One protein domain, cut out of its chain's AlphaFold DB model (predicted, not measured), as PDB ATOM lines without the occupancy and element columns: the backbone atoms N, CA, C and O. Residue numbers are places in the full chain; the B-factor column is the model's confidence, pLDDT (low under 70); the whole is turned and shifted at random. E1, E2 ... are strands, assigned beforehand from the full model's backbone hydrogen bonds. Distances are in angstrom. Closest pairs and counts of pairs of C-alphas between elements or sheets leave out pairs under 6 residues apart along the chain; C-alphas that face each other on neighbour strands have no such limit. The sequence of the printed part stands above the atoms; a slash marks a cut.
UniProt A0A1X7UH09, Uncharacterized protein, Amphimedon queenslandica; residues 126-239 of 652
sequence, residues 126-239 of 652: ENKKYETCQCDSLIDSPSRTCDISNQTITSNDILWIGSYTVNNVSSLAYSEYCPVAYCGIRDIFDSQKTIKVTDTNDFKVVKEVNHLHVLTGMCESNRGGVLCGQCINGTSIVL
ATOM      1  N   GLU A 126     149.140 120.130 211.276       90.88
ATOM      2  CA  GLU A 126     148.983 121.578 211.213       90.88
ATOM      3  C   GLU A 126     150.043 122.228 212.104       90.88
ATOM      4  O   GLU A 126     150.284 121.770 213.225       90.88
ATOM      5  N   ASN A 127     150.697 123.285 211.608       87.56
ATOM      6  CA  ASN A 127     151.626 124.060 212.426       87.56
ATOM      7  C   ASN A 127     150.803 124.880 213.430       87.56
ATOM      8  O   ASN A 127     150.141 125.852 213.057       87.56
ATOM      9  N   LYS A 128     150.763 124.433 214.690       80.81
ATOM     10  CA  LYS A 128     150.056 125.122 215.782       80.81
ATOM     11  C   LYS A 128     151.013 126.081 216.497       80.81
ATOM     12  O   LYS A 128     152.209 126.072 216.255       80.81
ATOM     13  N   LYS A 129     150.478 126.875 217.435       71.31
ATOM     14  CA  LYS A 129     151.140 127.951 218.217       71.31
ATOM     15  C   LYS A 129     152.514 127.635 218.858       71.31
ATOM     16  O   LYS A 129     153.104 128.539 219.431       71.31
ATOM     17  N   TYR A 130     152.985 126.392 218.814       70.88
ATOM     18  CA  TYR A 130     154.239 125.921 219.406       70.88
ATOM     19  C   TYR A 130     155.298 125.556 218.356       70.88
ATOM     20  O   TYR A 130     156.130 124.696 218.635       70.88
ATOM     21  N   GLU A 131     155.233 126.118 217.143       84.12
ATOM     22  CA  GLU A 131     156.310 126.013 216.137       84.12
ATOM     23  C   GLU A 131     156.634 124.570 215.704       84.12
ATOM     24  O   GLU A 131     157.738 124.249 215.254       84.12
ATOM     25  N   THR A 132     155.657 123.677 215.871       88.75
ATOM     26  CA  THR A 132     155.742 122.243 215.594       88.75
ATOM     27  C   THR A 132     154.508 121.792 214.826       88.75
ATOM     28  O   THR A 132     153.384 122.225 215.105       88.75
ATOM     29  N   CYS A 133     154.698 120.877 213.874       90.25
ATOM     30  CA  CYS A 133     153.588 120.199 213.215       90.25
ATOM     31  C   CYS A 133     152.906 119.256 214.218       90.25
ATOM     32  O   CYS A 133     153.463 118.225 214.603       90.25
ATOM     33  N   GLN A 134     151.693 119.607 214.634       92.00
ATOM     34  CA  GLN A 134     150.850 118.810 215.528       92.00
ATOM     35  C   GLN A 134     149.672 118.218 214.752       92.00
ATOM     36  O   GLN A 134     149.487 118.551 213.585       92.00
ATOM     37  N   CYS A 135     148.863 117.357 215.380       90.88
ATOM     38  CA  CYS A 135     147.635 116.858 214.755       90.88
ATOM     39  C   CYS A 135     146.780 118.021 214.230       90.88
ATOM     40  O   CYS A 135     146.535 118.993 214.957       90.88
ATOM     41  N   ASP A 136     146.291 117.893 212.994       91.19
ATOM     42  CA  ASP A 136     145.304 118.814 212.432       91.19
ATOM     43  C   ASP A 136     144.097 118.928 213.375       91.19
ATOM     44  O   ASP A 136     143.664 117.935 213.966       91.19
ATOM     45  N   SER A 137     143.559 120.138 213.528       90.88
ATOM     46  CA  SER A 137     142.399 120.418 214.389       90.88
ATOM     47  C   SER A 137     141.179 119.520 214.129       90.88
ATOM     48  O   SER A 137     140.401 119.281 215.048       90.88
ATOM     49  N   LEU A 138     141.025 118.981 212.915       90.06
ATOM     50  CA  LEU A 138     139.981 118.011 212.578       90.06
ATOM     51  C   LEU A 138     140.195 116.639 213.247       90.06
ATOM     52  O   LEU A 138     139.233 115.940 213.565       90.06
ATOM     53  N   ILE A 139     141.453 116.231 213.407       90.25
ATOM     54  CA  ILE A 139     141.841 114.911 213.921       90.25
ATOM     55  C   ILE A 139     142.179 114.978 215.410       90.25
ATOM     56  O   ILE A 139     142.089 113.954 216.076       90.25
ATOM     57  N   ASP A 140     142.509 116.152 215.937       87.81
ATOM     58  CA  ASP A 140     142.903 116.371 217.328       87.81
ATOM     59  C   ASP A 140     141.837 115.867 218.322       87.81
ATOM     60  O   ASP A 140     140.760 116.449 218.475       87.81
ATOM     61  N   SER A 141     142.113 114.735 218.971       87.25
ATOM     62  CA  SER A 141     141.246 114.135 219.984       87.25
ATOM     63  C   SER A 141     142.089 113.376 221.016       87.25
ATOM     64  O   SER A 141     143.173 112.893 220.689       87.25
ATOM     65  N   PRO A 142     141.608 113.210 222.262       83.44
ATOM     66  CA  PRO A 142     142.370 112.540 223.319       83.44
ATOM     67  C   PRO A 142     142.649 111.054 223.039       83.44
ATOM     68  O   PRO A 142     143.529 110.472 223.665       83.44
ATOM     69  N   SER A 143     141.916 110.427 222.114       84.88
ATOM     70  CA  SER A 143     142.116 109.031 221.703       84.88
ATOM     71  C   SER A 143     143.082 108.874 220.526       84.88
ATOM     72  O   SER A 143     143.184 107.780 219.966       84.88
ATOM     73  N   ARG A 144     143.737 109.960 220.098       88.75
ATOM     74  CA  ARG A 144     144.569 110.007 218.895       88.75
ATOM     75  C   ARG A 144     145.884 110.709 219.204       88.75
ATOM     76  O   ARG A 144     145.917 111.701 219.925       88.75
ATOM     77  N   THR A 145     146.974 110.207 218.643       90.50
ATOM     78  CA  THR A 145     148.295 110.831 218.789       90.50
ATOM     79  C   THR A 145     148.963 110.940 217.428       90.50
ATOM     80  O   THR A 145     148.903 110.008 216.631       90.50
ATOM     81  N   CYS A 146     149.591 112.079 217.146       91.19
ATOM     82  CA  CYS A 146     150.353 112.275 215.916       91.19
ATOM     83  C   CYS A 146     151.821 112.495 216.262       91.19
ATOM     84  O   CYS A 146     152.144 113.349 217.088       91.19
ATOM     85  N   ASP A 147     152.700 111.743 215.612       91.50
ATOM     86  CA  ASP A 147     154.145 111.886 215.720       91.50
ATOM     87  C   ASP A 147     154.711 112.291 214.360       91.50
ATOM     88  O   ASP A 147     154.799 111.489 213.427       91.50
ATOM     89  N   ILE A 148     155.111 113.557 214.251       91.62
ATOM     90  CA  ILE A 148     155.709 114.105 213.033       91.62
ATOM     91  C   ILE A 148     157.073 113.474 212.721       91.62
ATOM     92  O   ILE A 148     157.443 113.377 211.552       91.62
ATOM     93  N   SER A 149     157.802 112.982 213.729       89.38
ATOM     94  CA  SER A 149     159.122 112.357 213.540       89.38
ATOM     95  C   SER A 149     159.018 111.134 212.634       89.38
ATOM     96  O   SER A 149     159.816 110.965 211.711       89.38
ATOM     97  N   ASN A 150     157.977 110.334 212.866       88.12
ATOM     98  CA  ASN A 150     157.659 109.135 212.099       88.12
ATOM     99  C   ASN A 150     156.601 109.370 211.007       88.12
ATOM    100  O   ASN A 150     156.332 108.457 210.218       88.12
ATOM    101  N   GLN A 151     156.022 110.576 210.954       90.19
ATOM    102  CA  GLN A 151     154.857 110.935 210.139       90.19
ATOM    103  C   GLN A 151     153.677 109.982 210.383       90.19
ATOM    104  O   GLN A 151     152.982 109.573 209.451       90.19
ATOM    105  N   THR A 152     153.478 109.571 211.636       90.94
ATOM    106  CA  THR A 152     152.453 108.599 212.019       90.94
ATOM    107  C   THR A 152     151.321 109.249 212.798       90.94
ATOM    108  O   THR A 152     151.519 110.156 213.600       90.94
ATOM    109  N   ILE A 153     150.114 108.755 212.562       90.06
ATOM    110  CA  ILE A 153     148.889 109.074 213.283       90.06
ATOM    111  C   ILE A 153     148.421 107.760 213.898       90.06
ATOM    112  O   ILE A 153     148.111 106.817 213.166       90.06
ATOM    113  N   THR A 154     148.388 107.676 215.225       88.81
ATOM    114  CA  THR A 154     147.793 106.539 215.927       88.81
ATOM    115  C   THR A 154     146.383 106.881 216.384       88.81
ATOM    116  O   THR A 154     146.129 107.977 216.886       88.81
ATOM    117  N   SER A 155     145.440 105.974 216.142       86.56
ATOM    118  CA  SER A 155     144.021 106.179 216.430       86.56
ATOM    119  C   SER A 155     143.311 104.846 216.651       86.56
ATOM    120  O   SER A 155     143.578 103.858 215.963       86.56
ATOM    121  N   ASN A 156     142.359 104.842 217.584       81.75
ATOM    122  CA  ASN A 156     141.516 103.675 217.866       81.75
ATOM    123  C   ASN A 156     140.190 103.725 217.080       81.75
ATOM    124  O   ASN A 156     139.555 102.697 216.842       81.75
ATOM    125  N   ASP A 157     139.775 104.920 216.660       82.19
ATOM    126  CA  ASP A 157     138.440 105.238 216.151       82.19
ATOM    127  C   ASP A 157     138.395 105.565 214.647       82.19
ATOM    128  O   ASP A 157     137.358 105.382 214.009       82.19
ATOM    129  N   ILE A 158     139.506 105.993 214.041       82.31
ATOM    130  CA  ILE A 158     139.564 106.297 212.608       82.31
ATOM    131  C   ILE A 158     139.621 104.991 211.808       82.31
ATOM    132  O   ILE A 158     140.591 104.232 211.867       82.31
ATOM    133  N   LEU A 159     138.572 104.742 211.020       83.44
ATOM    134  CA  LEU A 159     138.495 103.595 210.109       83.44
ATOM    135  C   LEU A 159     138.829 103.955 208.662       83.44
ATOM    136  O   LEU A 159     139.108 103.061 207.862       83.44
ATOM    137  N   TRP A 160     138.815 105.245 208.324       90.25
ATOM    138  CA  TRP A 160     139.273 105.763 207.042       90.25
ATOM    139  C   TRP A 160     139.750 107.211 207.174       90.25
ATOM    140  O   TRP A 160     139.121 108.011 207.864       90.25
ATOM    141  N   ILE A 161     140.831 107.549 206.478       90.94
ATOM    142  CA  ILE A 161     141.385 108.896 206.337       90.94
ATOM    143  C   ILE A 161     141.856 109.071 204.894       90.94
ATOM    144  O   ILE A 161     142.376 108.133 204.283       90.94
ATOM    145  N   GLY A 162     141.643 110.251 204.332       90.88
ATOM    146  CA  GLY A 162     142.019 110.540 202.959       90.88
ATOM    147  C   GLY A 162     141.738 111.981 202.571       90.88
ATOM    148  O   GLY A 162     141.391 112.820 203.404       90.88
ATOM    149  N   SER A 163     141.882 112.266 201.283       89.25
ATOM    150  CA  SER A 163     141.478 113.540 200.700       89.25
ATOM    151  C   SER A 163     140.027 113.476 200.217       89.25
ATOM    152  O   SER A 163     139.567 112.483 199.648       89.25
ATOM    153  N   TYR A 164     139.287 114.551 200.461       89.88
ATOM    154  CA  TYR A 164     137.945 114.781 199.946       89.88
ATOM    155  C   TYR A 164     137.968 116.010 199.046       89.88
ATOM    156  O   TYR A 164     138.281 117.112 199.508       89.88
ATOM    157  N   THR A 165     137.655 115.809 197.767       88.38
ATOM    158  CA  THR A 165     137.741 116.845 196.737       88.38
ATOM    159  C   THR A 165     136.352 117.235 196.258       88.38
ATOM    160  O   THR A 165     135.607 116.393 195.759       88.38
ATOM    161  N   VAL A 166     136.025 118.521 196.367       85.50
ATOM    162  CA  VAL A 166     134.801 119.116 195.812       85.50
ATOM    163  C   VAL A 166     135.206 120.336 195.002       85.50
ATOM    164  O   VAL A 166     135.960 121.169 195.494       85.50
ATOM    165  N   ASN A 167     134.724 120.452 193.761       85.19
ATOM    166  CA  ASN A 167     135.012 121.587 192.872       85.19
ATOM    167  C   ASN A 167     136.519 121.910 192.756       85.19
ATOM    168  O   ASN A 167     136.916 123.069 192.836       85.19
ATOM    169  N   ASN A 168     137.361 120.881 192.598       87.19
ATOM    170  CA  ASN A 168     138.833 120.966 192.547       87.19
ATOM    171  C   ASN A 168     139.526 121.455 193.833       87.19
ATOM    172  O   ASN A 168     140.737 121.658 193.830       87.19
ATOM    173  N   VAL A 169     138.800 121.590 194.944       86.38
ATOM    174  CA  VAL A 169     139.374 121.889 196.260       86.38
ATOM    175  C   VAL A 169     139.462 120.594 197.061       86.38
ATOM    176  O   VAL A 169     138.440 120.034 197.459       86.38
ATOM    177  N   SER A 170     140.684 120.103 197.282       86.62
ATOM    178  CA  SER A 170     140.961 118.925 198.109       86.62
ATOM    179  C   SER A 170     141.169 119.318 199.569       86.62
ATOM    180  O   SER A 170     141.987 120.185 199.870       86.62
ATOM    181  N   SER A 171     140.474 118.648 200.481       88.44
ATOM    182  CA  SER A 171     140.613 118.842 201.928       88.44
ATOM    183  C   SER A 171     140.837 117.513 202.640       88.44
ATOM    184  O   SER A 171     140.425 116.464 202.148       88.44
ATOM    185  N   LEU A 172     141.487 117.548 203.804       91.44
ATOM    186  CA  LEU A 172     141.601 116.386 204.682       91.44
ATOM    187  C   LEU A 172     140.218 115.938 205.155       91.44
ATOM    188  O   LEU A 172     139.393 116.765 205.567       91.44
ATOM    189  N   ALA A 173     140.002 114.628 205.128       93.12
ATOM    190  CA  ALA A 173     138.780 114.002 205.575       93.12
ATOM    191  C   ALA A 173     139.045 112.706 206.345       93.12
ATOM    192  O   ALA A 173     139.957 111.950 206.012       93.12
ATOM    193  N   TYR A 174     138.207 112.425 207.342       92.81
ATOM    194  CA  TYR A 174     138.218 111.150 208.053       92.81
ATOM    195  C   TYR A 174     136.801 110.618 208.290       92.81
ATOM    196  O   TYR A 174     135.808 111.348 208.211       92.81
ATOM    197  N   SER A 175     136.713 109.322 208.572       91.62
ATOM    198  CA  SER A 175     135.479 108.639 208.943       91.62
ATOM    199  C   SER A 175     135.736 107.590 210.021       91.62
ATOM    200  O   SER A 175     136.711 106.837 209.971       91.62
ATOM    201  N   GLU A 176     134.802 107.508 210.963       87.75
ATOM    202  CA  GLU A 176     134.744 106.482 212.014       87.75
ATOM    203  C   GLU A 176     134.174 105.154 211.501       87.75
ATOM    204  O   GLU A 176     134.200 104.141 212.189       87.75
ATOM    205  N   TYR A 177     133.641 105.137 210.276       85.94
ATOM    206  CA  TYR A 177     133.135 103.929 209.638       85.94
ATOM    207  C   TYR A 177     133.722 103.747 208.242       85.94
ATOM    208  O   TYR A 177     133.708 104.670 207.428       85.94
ATOM    209  N   CYS A 178     134.179 102.532 207.945       86.38
ATOM    210  CA  CYS A 178     134.615 102.127 206.615       86.38
ATOM    211  C   CYS A 178     134.108 100.709 206.324       86.38
ATOM    212  O   CYS A 178     134.186  99.851 207.212       86.38
ATOM    213  N   PRO A 179     133.574 100.431 205.122       83.19
ATOM    214  CA  PRO A 179     133.091  99.103 204.782       83.19
ATOM    215  C   PRO A 179     134.164  98.019 204.918       83.19
ATOM    216  O   PRO A 179     135.223  98.015 204.297       83.19
ATOM    217  N   VAL A 180     133.809  97.031 205.724       74.88
ATOM    218  CA  VAL A 180     134.607  95.873 206.139       74.88
ATOM    219  C   VAL A 180     135.254  95.092 204.988       74.88
ATOM    220  O   VAL A 180     136.316  94.499 205.182       74.88
ATOM    221  N   ALA A 181     134.620  95.068 203.817       74.06
ATOM    222  CA  ALA A 181     135.016  94.219 202.700       74.06
ATOM    223  C   ALA A 181     136.258  94.712 201.936       74.06
ATOM    224  O   ALA A 181     136.901  93.902 201.275       74.06
ATOM    225  N   TYR A 182     136.584  96.009 201.989       80.75
ATOM    226  CA  TYR A 182     137.610  96.598 201.112       80.75
ATOM    227  C   TYR A 182     138.432  97.739 201.737       80.75
ATOM    228  O   TYR A 182     139.251  98.353 201.051       80.75
ATOM    229  N   CYS A 183     138.248  98.032 203.028       84.38
ATOM    230  CA  CYS A 183     139.093  98.985 203.747       84.38
ATOM    231  C   CYS A 183     140.296  98.279 204.390       84.38
ATOM    232  O   CYS A 183     140.138  97.331 205.162       84.38
ATOM    233  N   GLY A 184     141.497  98.780 204.102       70.62
ATOM    234  CA  GLY A 184     142.780  98.184 204.484       70.62
ATOM    235  C   GLY A 184     143.183  98.377 205.946       70.62
ATOM    236  O   GLY A 184     144.114  97.720 206.404       70.62
ATOM    237  N   ILE A 185     142.465  99.213 206.708       64.62
ATOM    238  CA  ILE A 185     142.710  99.488 208.140       64.62
ATOM    239  C   ILE A 185     142.421  98.284 209.062       64.62
ATOM    240  O   ILE A 185     142.608  98.336 210.278       64.62
ATOM    241  N   ARG A 186     142.002  97.145 208.513       58.53
ATOM    242  CA  ARG A 186     141.777  95.952 209.320       58.53
ATOM    243  C   ARG A 186     143.098  95.292 209.710       58.53
ATOM    244  O   ARG A 186     143.735  94.619 208.908       58.53
ATOM    245  N   ASP A 187     143.421  95.389 210.990       55.47
ATOM    246  CA  ASP A 187     143.319  94.202 211.822       55.47
ATOM    247  C   ASP A 187     142.117  94.374 212.752       55.47
ATOM    248  O   ASP A 187     142.001  95.341 213.494       55.47
ATOM    249  N   ILE A 188     141.151  93.459 212.630       51.81
ATOM    250  CA  ILE A 188     139.903  93.429 213.418       51.81
ATOM    251  C   ILE A 188     140.198  93.297 214.927       51.81
ATOM    252  O   ILE A 188     139.325  93.534 215.755       51.81
ATOM    253  N   PHE A 189     141.434  92.921 215.246       51.88
ATOM    254  CA  PHE A 189     141.930  92.562 216.562       51.88
ATOM    255  C   PHE A 189     142.904  93.598 217.128       51.88
ATOM    256  O   PHE A 189     143.202  93.534 218.311       51.88
ATOM    257  N   ASP A 190     143.376  94.564 216.328       57.78
ATOM    258  CA  ASP A 190     144.317  95.557 216.839       57.78
ATOM    259  C   ASP A 190     143.571  96.788 217.362       57.78
ATOM    260  O   ASP A 190     142.879  97.506 216.626       57.78
ATOM    261  N   SER A 191     143.683  96.987 218.674       58.06
ATOM    262  CA  SER A 191     143.047  98.084 219.400       58.06
ATOM    263  C   SER A 191     143.641  99.452 219.054       58.06
ATOM    264  O   SER A 191     142.946 100.453 219.237       58.06
ATOM    265  N   GLN A 192     144.860  99.498 218.497       69.81
ATOM    266  CA  GLN A 192     145.550 100.735 218.143       69.81
ATOM    267  C   GLN A 192     146.072 100.684 216.703       69.81
ATOM    268  O   GLN A 192     147.003  99.957 216.376       69.81
ATOM    269  N   LYS A 193     145.503 101.507 215.816       79.25
ATOM    270  CA  LYS A 193     145.927 101.555 214.408       79.25
ATOM    271  C   LYS A 193     146.951 102.647 214.200       79.25
ATOM    272  O   LYS A 193     146.719 103.788 214.592       79.25
ATOM    273  N   THR A 194     148.037 102.315 213.508       85.31
ATOM    274  CA  THR A 194     149.064 103.279 213.107       85.31
ATOM    275  C   THR A 194     148.964 103.565 211.612       85.31
ATOM    276  O   THR A 194     149.123 102.676 210.771       85.31
ATOM    277  N   ILE A 195     148.710 104.823 211.268       87.94
ATOM    278  CA  ILE A 195     148.606 105.317 209.894       87.94
ATOM    279  C   ILE A 195     149.829 106.185 209.624       87.94
ATOM    280  O   ILE A 195     150.066 107.151 210.335       87.94
ATOM    281  N   LYS A 196     150.609 105.858 208.601       88.25
ATOM    282  CA  LYS A 196     151.739 106.658 208.140       88.25
ATOM    283  C   LYS A 196     151.316 107.541 206.971       88.25
ATOM    284  O   LYS A 196     150.744 107.049 205.998       88.25
ATOM    285  N   VAL A 197     151.639 108.822 207.059       87.19
ATOM    286  CA  VAL A 197     151.539 109.770 205.947       87.19
ATOM    287  C   VAL A 197     152.828 109.667 205.133       87.19
ATOM    288  O   VAL A 197     153.910 109.569 205.704       87.19
ATOM    289  N   THR A 198     152.728 109.587 203.809       84.50
ATOM    290  CA  THR A 198     153.898 109.604 202.919       84.50
ATOM    291  C   THR A 198     154.231 111.028 202.487       84.50
ATOM    292  O   THR A 198     153.370 111.902 202.491       84.50
ATOM    293  N   ASP A 199     155.452 111.246 201.993       76.31
ATOM    294  CA  ASP A 199     155.863 112.547 201.439       76.31
ATOM    295  C   ASP A 199     155.030 112.980 200.211       76.31
ATOM    296  O   ASP A 199     155.026 114.151 199.840       76.31
ATOM    297  N   THR A 200     154.303 112.048 199.577       78.44
ATOM    298  CA  THR A 200     153.317 112.315 198.511       78.44
ATOM    299  C   THR A 200     151.934 112.714 199.039       78.44
ATOM    300  O   THR A 200     151.016 112.886 198.244       78.44
ATOM    301  N   ASN A 201     151.780 112.877 200.358       77.50
ATOM    302  CA  ASN A 201     150.510 113.092 201.055       77.50
ATOM    303  C   ASN A 201     149.489 111.950 200.893       77.50
ATOM    304  O   ASN A 201     148.281 112.170 201.007       77.50
ATOM    305  N   ASP A 202     149.967 110.724 200.668       83.06
ATOM    306  CA  ASP A 202     149.122 109.537 200.710       83.06
ATOM    307  C   ASP A 202     149.112 108.937 202.116       83.06
ATOM    308  O   ASP A 202     150.088 108.998 202.866       83.06
ATOM    309  N   PHE A 203     148.005 108.291 202.461       86.06
ATOM    310  CA  PHE A 203     147.859 107.588 203.729       86.06
ATOM    311  C   PHE A 203     148.120 106.098 203.521       86.06
ATOM    312  O   PHE A 203     147.532 105.459 202.640       86.06
ATOM    313  N   LYS A 204     149.002 105.531 204.342       85.06
ATOM    314  CA  LYS A 204     149.303 104.099 204.369       85.06
ATOM    315  C   LYS A 204     149.134 103.555 205.778       85.06
ATOM    316  O   LYS A 204     149.508 104.191 206.751       85.06
ATOM    317  N   VAL A 205     148.599 102.354 205.894       83.44
ATOM    318  CA  VAL A 205     148.460 101.644 207.165       83.44
ATOM    319  C   VAL A 205     149.758 100.902 207.448       83.44
ATOM    320  O   VAL A 205     150.240 100.151 206.591       83.44
ATOM    321  N   VAL A 206     150.321 101.110 208.637       80.44
ATOM    322  CA  VAL A 206     151.472 100.351 209.134       80.44
ATOM    323  C   VAL A 206     150.944  99.056 209.735       80.44
ATOM    324  O   VAL A 206     150.200  99.085 210.709       80.44
ATOM    325  N   LYS A 207     151.313  97.924 209.136       73.62
ATOM    326  CA  LYS A 207     150.979  96.586 209.634       73.62
ATOM    327  C   LYS A 207     152.252  95.898 210.105       73.62
ATOM    328  O   LYS A 207     153.272  95.981 209.424       73.62
ATOM    329  N   GLU A 208     152.198  95.209 211.237       67.00
ATOM    330  CA  GLU A 208     153.289  94.339 211.672       67.00
ATOM    331  C   GLU A 208     153.076  92.936 211.089       67.00
ATOM    332  O   GLU A 208     152.070  92.278 211.349       67.00
ATOM    333  N   VAL A 209     154.003  92.482 210.246       63.62
ATOM    334  CA  VAL A 209     153.975  91.147 209.639       63.62
ATOM    335  C   VAL A 209     155.320  90.487 209.908       63.62
ATOM    336  O   VAL A 209     156.339  90.947 209.401       63.62
ATOM    337  N   ASN A 210     155.337  89.407 210.696       59.12
ATOM    338  CA  ASN A 210     156.560  88.684 211.077       59.12
ATOM    339  C   ASN A 210     157.647  89.605 211.673       59.12
ATOM    340  O   ASN A 210     158.805  89.525 211.269       59.12
ATOM    341  N   HIS A 211     157.265  90.504 212.589       62.12
ATOM    342  CA  HIS A 211     158.145  91.525 213.188       62.12
ATOM    343  C   HIS A 211     158.719  92.557 212.201       62.12
ATOM    344  O   HIS A 211     159.650  93.290 212.531       62.12
ATOM    345  N   LEU A 212     158.167  92.639 210.986       66.00
ATOM    346  CA  LEU A 212     158.510  93.649 209.993       66.00
ATOM    347  C   LEU A 212     157.331  94.607 209.784       66.00
ATOM    348  O   LEU A 212     156.199  94.178 209.561       66.00
ATOM    349  N   HIS A 213     157.592  95.913 209.803       71.75
ATOM    350  CA  HIS A 213     156.577  96.916 209.485       71.75
ATOM    351  C   HIS A 213     156.379  97.023 207.968       71.75
ATOM    352  O   HIS A 213     157.253  97.503 207.244       71.75
ATOM    353  N   VAL A 214     155.214  96.599 207.482       76.56
ATOM    354  CA  VAL A 214     154.812  96.686 206.075       76.56
ATOM    355  C   VAL A 214     153.789  97.807 205.902       76.56
ATOM    356  O   VAL A 214     152.807  97.901 206.636       76.56
ATOM    357  N   LEU A 215     154.011  98.660 204.903       76.12
ATOM    358  CA  LEU A 215     153.107  99.751 204.543       76.12
ATOM    359  C   LEU A 215     152.093  99.272 203.505       76.12
ATOM    360  O   LEU A 215     152.466  98.904 202.392       76.12
ATOM    361  N   THR A 216     150.810  99.322 203.851       79.88
ATOM    362  CA  THR A 216     149.702  98.943 202.957       79.88
ATOM    363  C   THR A 216     148.793 100.135 202.673       79.88
ATOM    364  O   THR A 216     148.736 101.074 203.459       79.88
ATOM    365  N   GLY A 217     148.115 100.148 201.525       82.69
ATOM    366  CA  GLY A 217     147.167 101.218 201.203       82.69
ATOM    367  C   GLY A 217     145.955 101.225 202.142       82.69
ATOM    368  O   GLY A 217     145.602 100.207 202.735       82.69
ATOM    369  N   MET A 218     145.283 102.373 202.239       85.25
ATOM    370  CA  MET A 218     144.013 102.510 202.972       85.25
ATOM    371  C   MET A 218     142.874 101.677 202.374       85.25
ATOM    372  O   MET A 218     141.926 101.331 203.075       85.25
ATOM    373  N   CYS A 219     142.973 101.362 201.084       88.62
ATOM    374  CA  CYS A 219     141.998 100.599 200.324       88.62
ATOM    375  C   CYS A 219     142.642  99.326 199.775       88.62
ATOM    376  O   CYS A 219     143.798  99.339 199.352       88.62
ATOM    377  N   GLU A 220     141.884  98.233 199.775       86.12
ATOM    378  CA  GLU A 220     142.296  96.937 199.233       86.12
ATOM    379  C   GLU A 220     141.459  96.582 197.991       86.12
ATOM    380  O   GLU A 220     140.561  97.321 197.588       86.12
ATOM    381  N   SER A 221     141.762  95.455 197.342       85.00
ATOM    382  CA  SER A 221     140.941  94.907 196.250       85.00
ATOM    383  C   SER A 221     140.714  95.845 195.054       85.00
ATOM    384  O   SER A 221     139.613  95.896 194.496       85.00
ATOM    385  N   ASN A 222     141.761  96.575 194.648       90.50
ATOM    386  CA  ASN A 222     141.730  97.559 193.553       90.50
ATOM    387  C   ASN A 222     140.685  98.671 193.762       90.50
ATOM    388  O   ASN A 222     140.148  99.229 192.802       90.50
ATOM    389  N   ARG A 223     140.380  98.985 195.024       91.12
ATOM    390  CA  ARG A 223     139.510 100.098 195.398       91.12
ATOM    391  C   ARG A 223     140.305 101.361 195.708       91.12
ATOM    392  O   ARG A 223     141.483 101.302 196.051       91.12
ATOM    393  N   GLY A 224     139.635 102.501 195.622       91.31
ATOM    394  CA  GLY A 224     140.179 103.818 195.926       91.31
ATOM    395  C   GLY A 224     139.085 104.839 196.239       91.31
ATOM    396  O   GLY A 224     137.903 104.508 196.364       91.31
ATOM    397  N   GLY A 225     139.497 106.096 196.376       90.31
ATOM    398  CA  GLY A 225     138.596 107.211 196.654       90.31
ATOM    399  C   GLY A 225     138.044 107.229 198.081       90.31
ATOM    400  O   GLY A 225     138.525 106.548 198.993       90.31
ATOM    401  N   VAL A 226     137.014 108.052 198.273       91.94
ATOM    402  CA  VAL A 226     136.389 108.304 199.577       91.94
ATOM    403  C   VAL A 226     135.755 107.021 200.111       91.94
ATOM    404  O   VAL A 226     134.974 106.373 199.412       91.94
ATOM    405  N   LEU A 227     136.110 106.638 201.343       91.19
ATOM    406  CA  LEU A 227     135.722 105.366 201.974       91.19
ATOM    407  C   LEU A 227     136.055 104.118 201.142       91.19
ATOM    408  O   LEU A 227     135.404 103.094 201.321       91.19
ATOM    409  N   CYS A 228     137.019 104.188 200.216       92.19
ATOM    410  CA  CYS A 228     137.317 103.095 199.285       92.19
ATOM    411  C   CYS A 228     136.101 102.687 198.423       92.19
ATOM    412  O   CYS A 228     135.955 101.534 198.019       92.19
ATOM    413  N   GLY A 229     135.185 103.628 198.169       90.31
ATOM    414  CA  GLY A 229     133.936 103.378 197.453       90.31
ATOM    415  C   GLY A 229     134.104 103.125 195.953       90.31
ATOM    416  O   GLY A 229     133.316 102.384 195.366       90.31
ATOM    417  N   GLN A 230     135.152 103.693 195.352       91.62
ATOM    418  CA  GLN A 230     135.380 103.686 193.909       91.62
ATOM    419  C   GLN A 230     136.382 102.605 193.500       91.62
ATOM    420  O   GLN A 230     137.196 102.147 194.301       91.62
ATOM    421  N   CYS A 231     136.346 102.213 192.229       93.75
ATOM    422  CA  CYS A 231     137.390 101.391 191.627       93.75
ATOM    423  C   CYS A 231     138.525 102.267 191.092       93.75
ATOM    424  O   CYS A 231     138.283 103.383 190.634       93.75
ATOM    425  N   ILE A 232     139.756 101.755 191.119       92.94
ATOM    426  CA  ILE A 232     140.887 102.421 190.458       92.94
ATOM    427  C   ILE A 232     140.687 102.447 188.934       92.94
ATOM    428  O   ILE A 232     140.015 101.578 188.368       92.94
ATOM    429  N   ASN A 233     141.308 103.418 188.263       92.56
ATOM    430  CA  ASN A 233     141.216 103.576 186.811       92.56
ATOM    431  C   ASN A 233     141.556 102.270 186.070       92.56
ATOM    432  O   ASN A 233     142.551 101.614 186.371       92.56
ATOM    433  N   GLY A 234     140.721 101.897 185.095       91.75
ATOM    434  CA  GLY A 234     140.861 100.651 184.329       91.75
ATOM    435  C   GLY A 234     140.260  99.407 184.997       91.75
ATOM    436  O   GLY A 234     140.308  98.322 184.418       91.75
ATOM    437  N   THR A 235     139.668  99.542 186.186       94.69
ATOM    438  CA  THR A 235     138.917  98.467 186.851       94.69
ATOM    439  C   THR A 235     137.457  98.855 187.062       94.69
ATOM    440  O   THR A 235     137.071 100.017 186.955       94.69
ATOM    441  N   SER A 236     136.606  97.867 187.306       94.81
ATOM    442  CA  SER A 236     135.163  98.039 187.459       94.81
ATOM    443  C   SER A 236     134.631  97.137 188.553       94.81
ATOM    444  O   SER A 236     135.213  96.092 188.866       94.81
ATOM    445  N   ILE A 237     133.502  97.536 189.130       93.44
ATOM    446  CA  ILE A 237     132.804  96.691 190.089       93.44
ATOM    447  C   ILE A 237     132.247  95.481 189.338       93.44
ATOM    448  O   ILE A 237     131.823  95.587 188.190       93.44
ATOM    449  N   VAL A 238     132.230  94.328 189.999       92.81
ATOM    450  CA  VAL A 238     131.678  93.077 189.468       92.81
ATOM    451  C   VAL A 238     130.424  92.651 190.232       92.81
ATOM    452  O   VAL A 238     130.195  93.037 191.384       92.81
ATOM    453  N   LEU A 239     129.597  91.820 189.603       89.38
ATOM    454  CA  LEU A 239     128.533  91.106 190.306       89.38
ATOM    455  C   LEU A 239     129.161  90.006 191.173       89.38
ATOM    456  O   LEU A 239     130.089  89.335 190.738       89.38
TER     457      LEU A 239
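Overview. This is residues 126 to 239 of the 652 residues of an uncharacterized protein of Amphimedon queenslandica (UniProt A0A1X7UH09). A strongly twisted five-stranded sheet, E3, E4, E7, E8 and E9, makes the body, and a separate two-stranded hairpin, E5 and E6, comes near it beside E8. The small pair E1 and E2 lies past edge strand E3, and a long stretch without named elements, residues 218 to 239, follows E9 and makes the far end of the longest axis. The printed part has 114 residues with no named helix and nine named strands, E1 to E9 in order along the chain; the large sheet runs E3, E4, E7, E8, E9, each neighbour pair antiparallel. The class is all strand, though under half of the residues, 47 of 114, are in named elements. The whole is compact, with a radius of gyration of the C-alphas of 14.7 A, and only just flat, spanning 52 by 43 by 24 A.

Arrangement. In the large sheet, E3 (residues 144 to 147) and E4 (residues 152 to 155) form a hairpin at 170 degrees, with N 147 and O 152 at 2.8 A. E4 is the antiparallel neighbour of E7 (residues 193 to 197), with N 153 and O 195 at 2.7 A. E7, E8 (residues 203 to 209) and E9 (residues 212 to 217) form a meander, each strand the antiparallel neighbour of the one before. N 196 and O 204 are 2.7 A apart across E7 and E8, and N 205 and O 216 are 2.8 A apart across E8 and E9. From edge to edge the strands' lines turn by 110 degrees. E5 (residues 160 to 166) and E6 (residues 169 to 175) form an antiparallel hairpin at 150 degrees, with N 164 and O 171 at 2.8 A. The closest C-alphas of E5 and E8 are those of Gly 162 and Phe 203, 6.6 A apart; E6 and E8 are apart. E1 (residues 126 to 128) and E2 (residues 132 to 135) meet only at a point, where C-alphas 127 and 133 face each other at 4.4 A. The closest C-alphas of E2 and E3 are those of Cys 135 and Cys 146, 5.5 A apart.

Along the chain. E8 is 18.5 A long, from C-alpha 203 at (147.859, 107.588, 203.729), and E9 is 16.2 A, ending with C-alpha 217 at (147.167, 101.218, 201.203). E7 is 13.1 A, E5 18.0 A and E6 18.8 A. E1 begins with C-alpha 126 at (148.983, 121.578, 211.213).

Size, cuts and confidence. The two C-alphas farthest apart, those of Tyr 130 and Leu 239, are 52.2 A apart. The printed part has no cut, and the link from E6 to E7, 17 residues, is long. Residues 223 to 224 pair antiparallel with residues 230 to 231. The mean pLDDT of the printed part is 83.6; residues 185 to 192 and 208 to 212 are under 70.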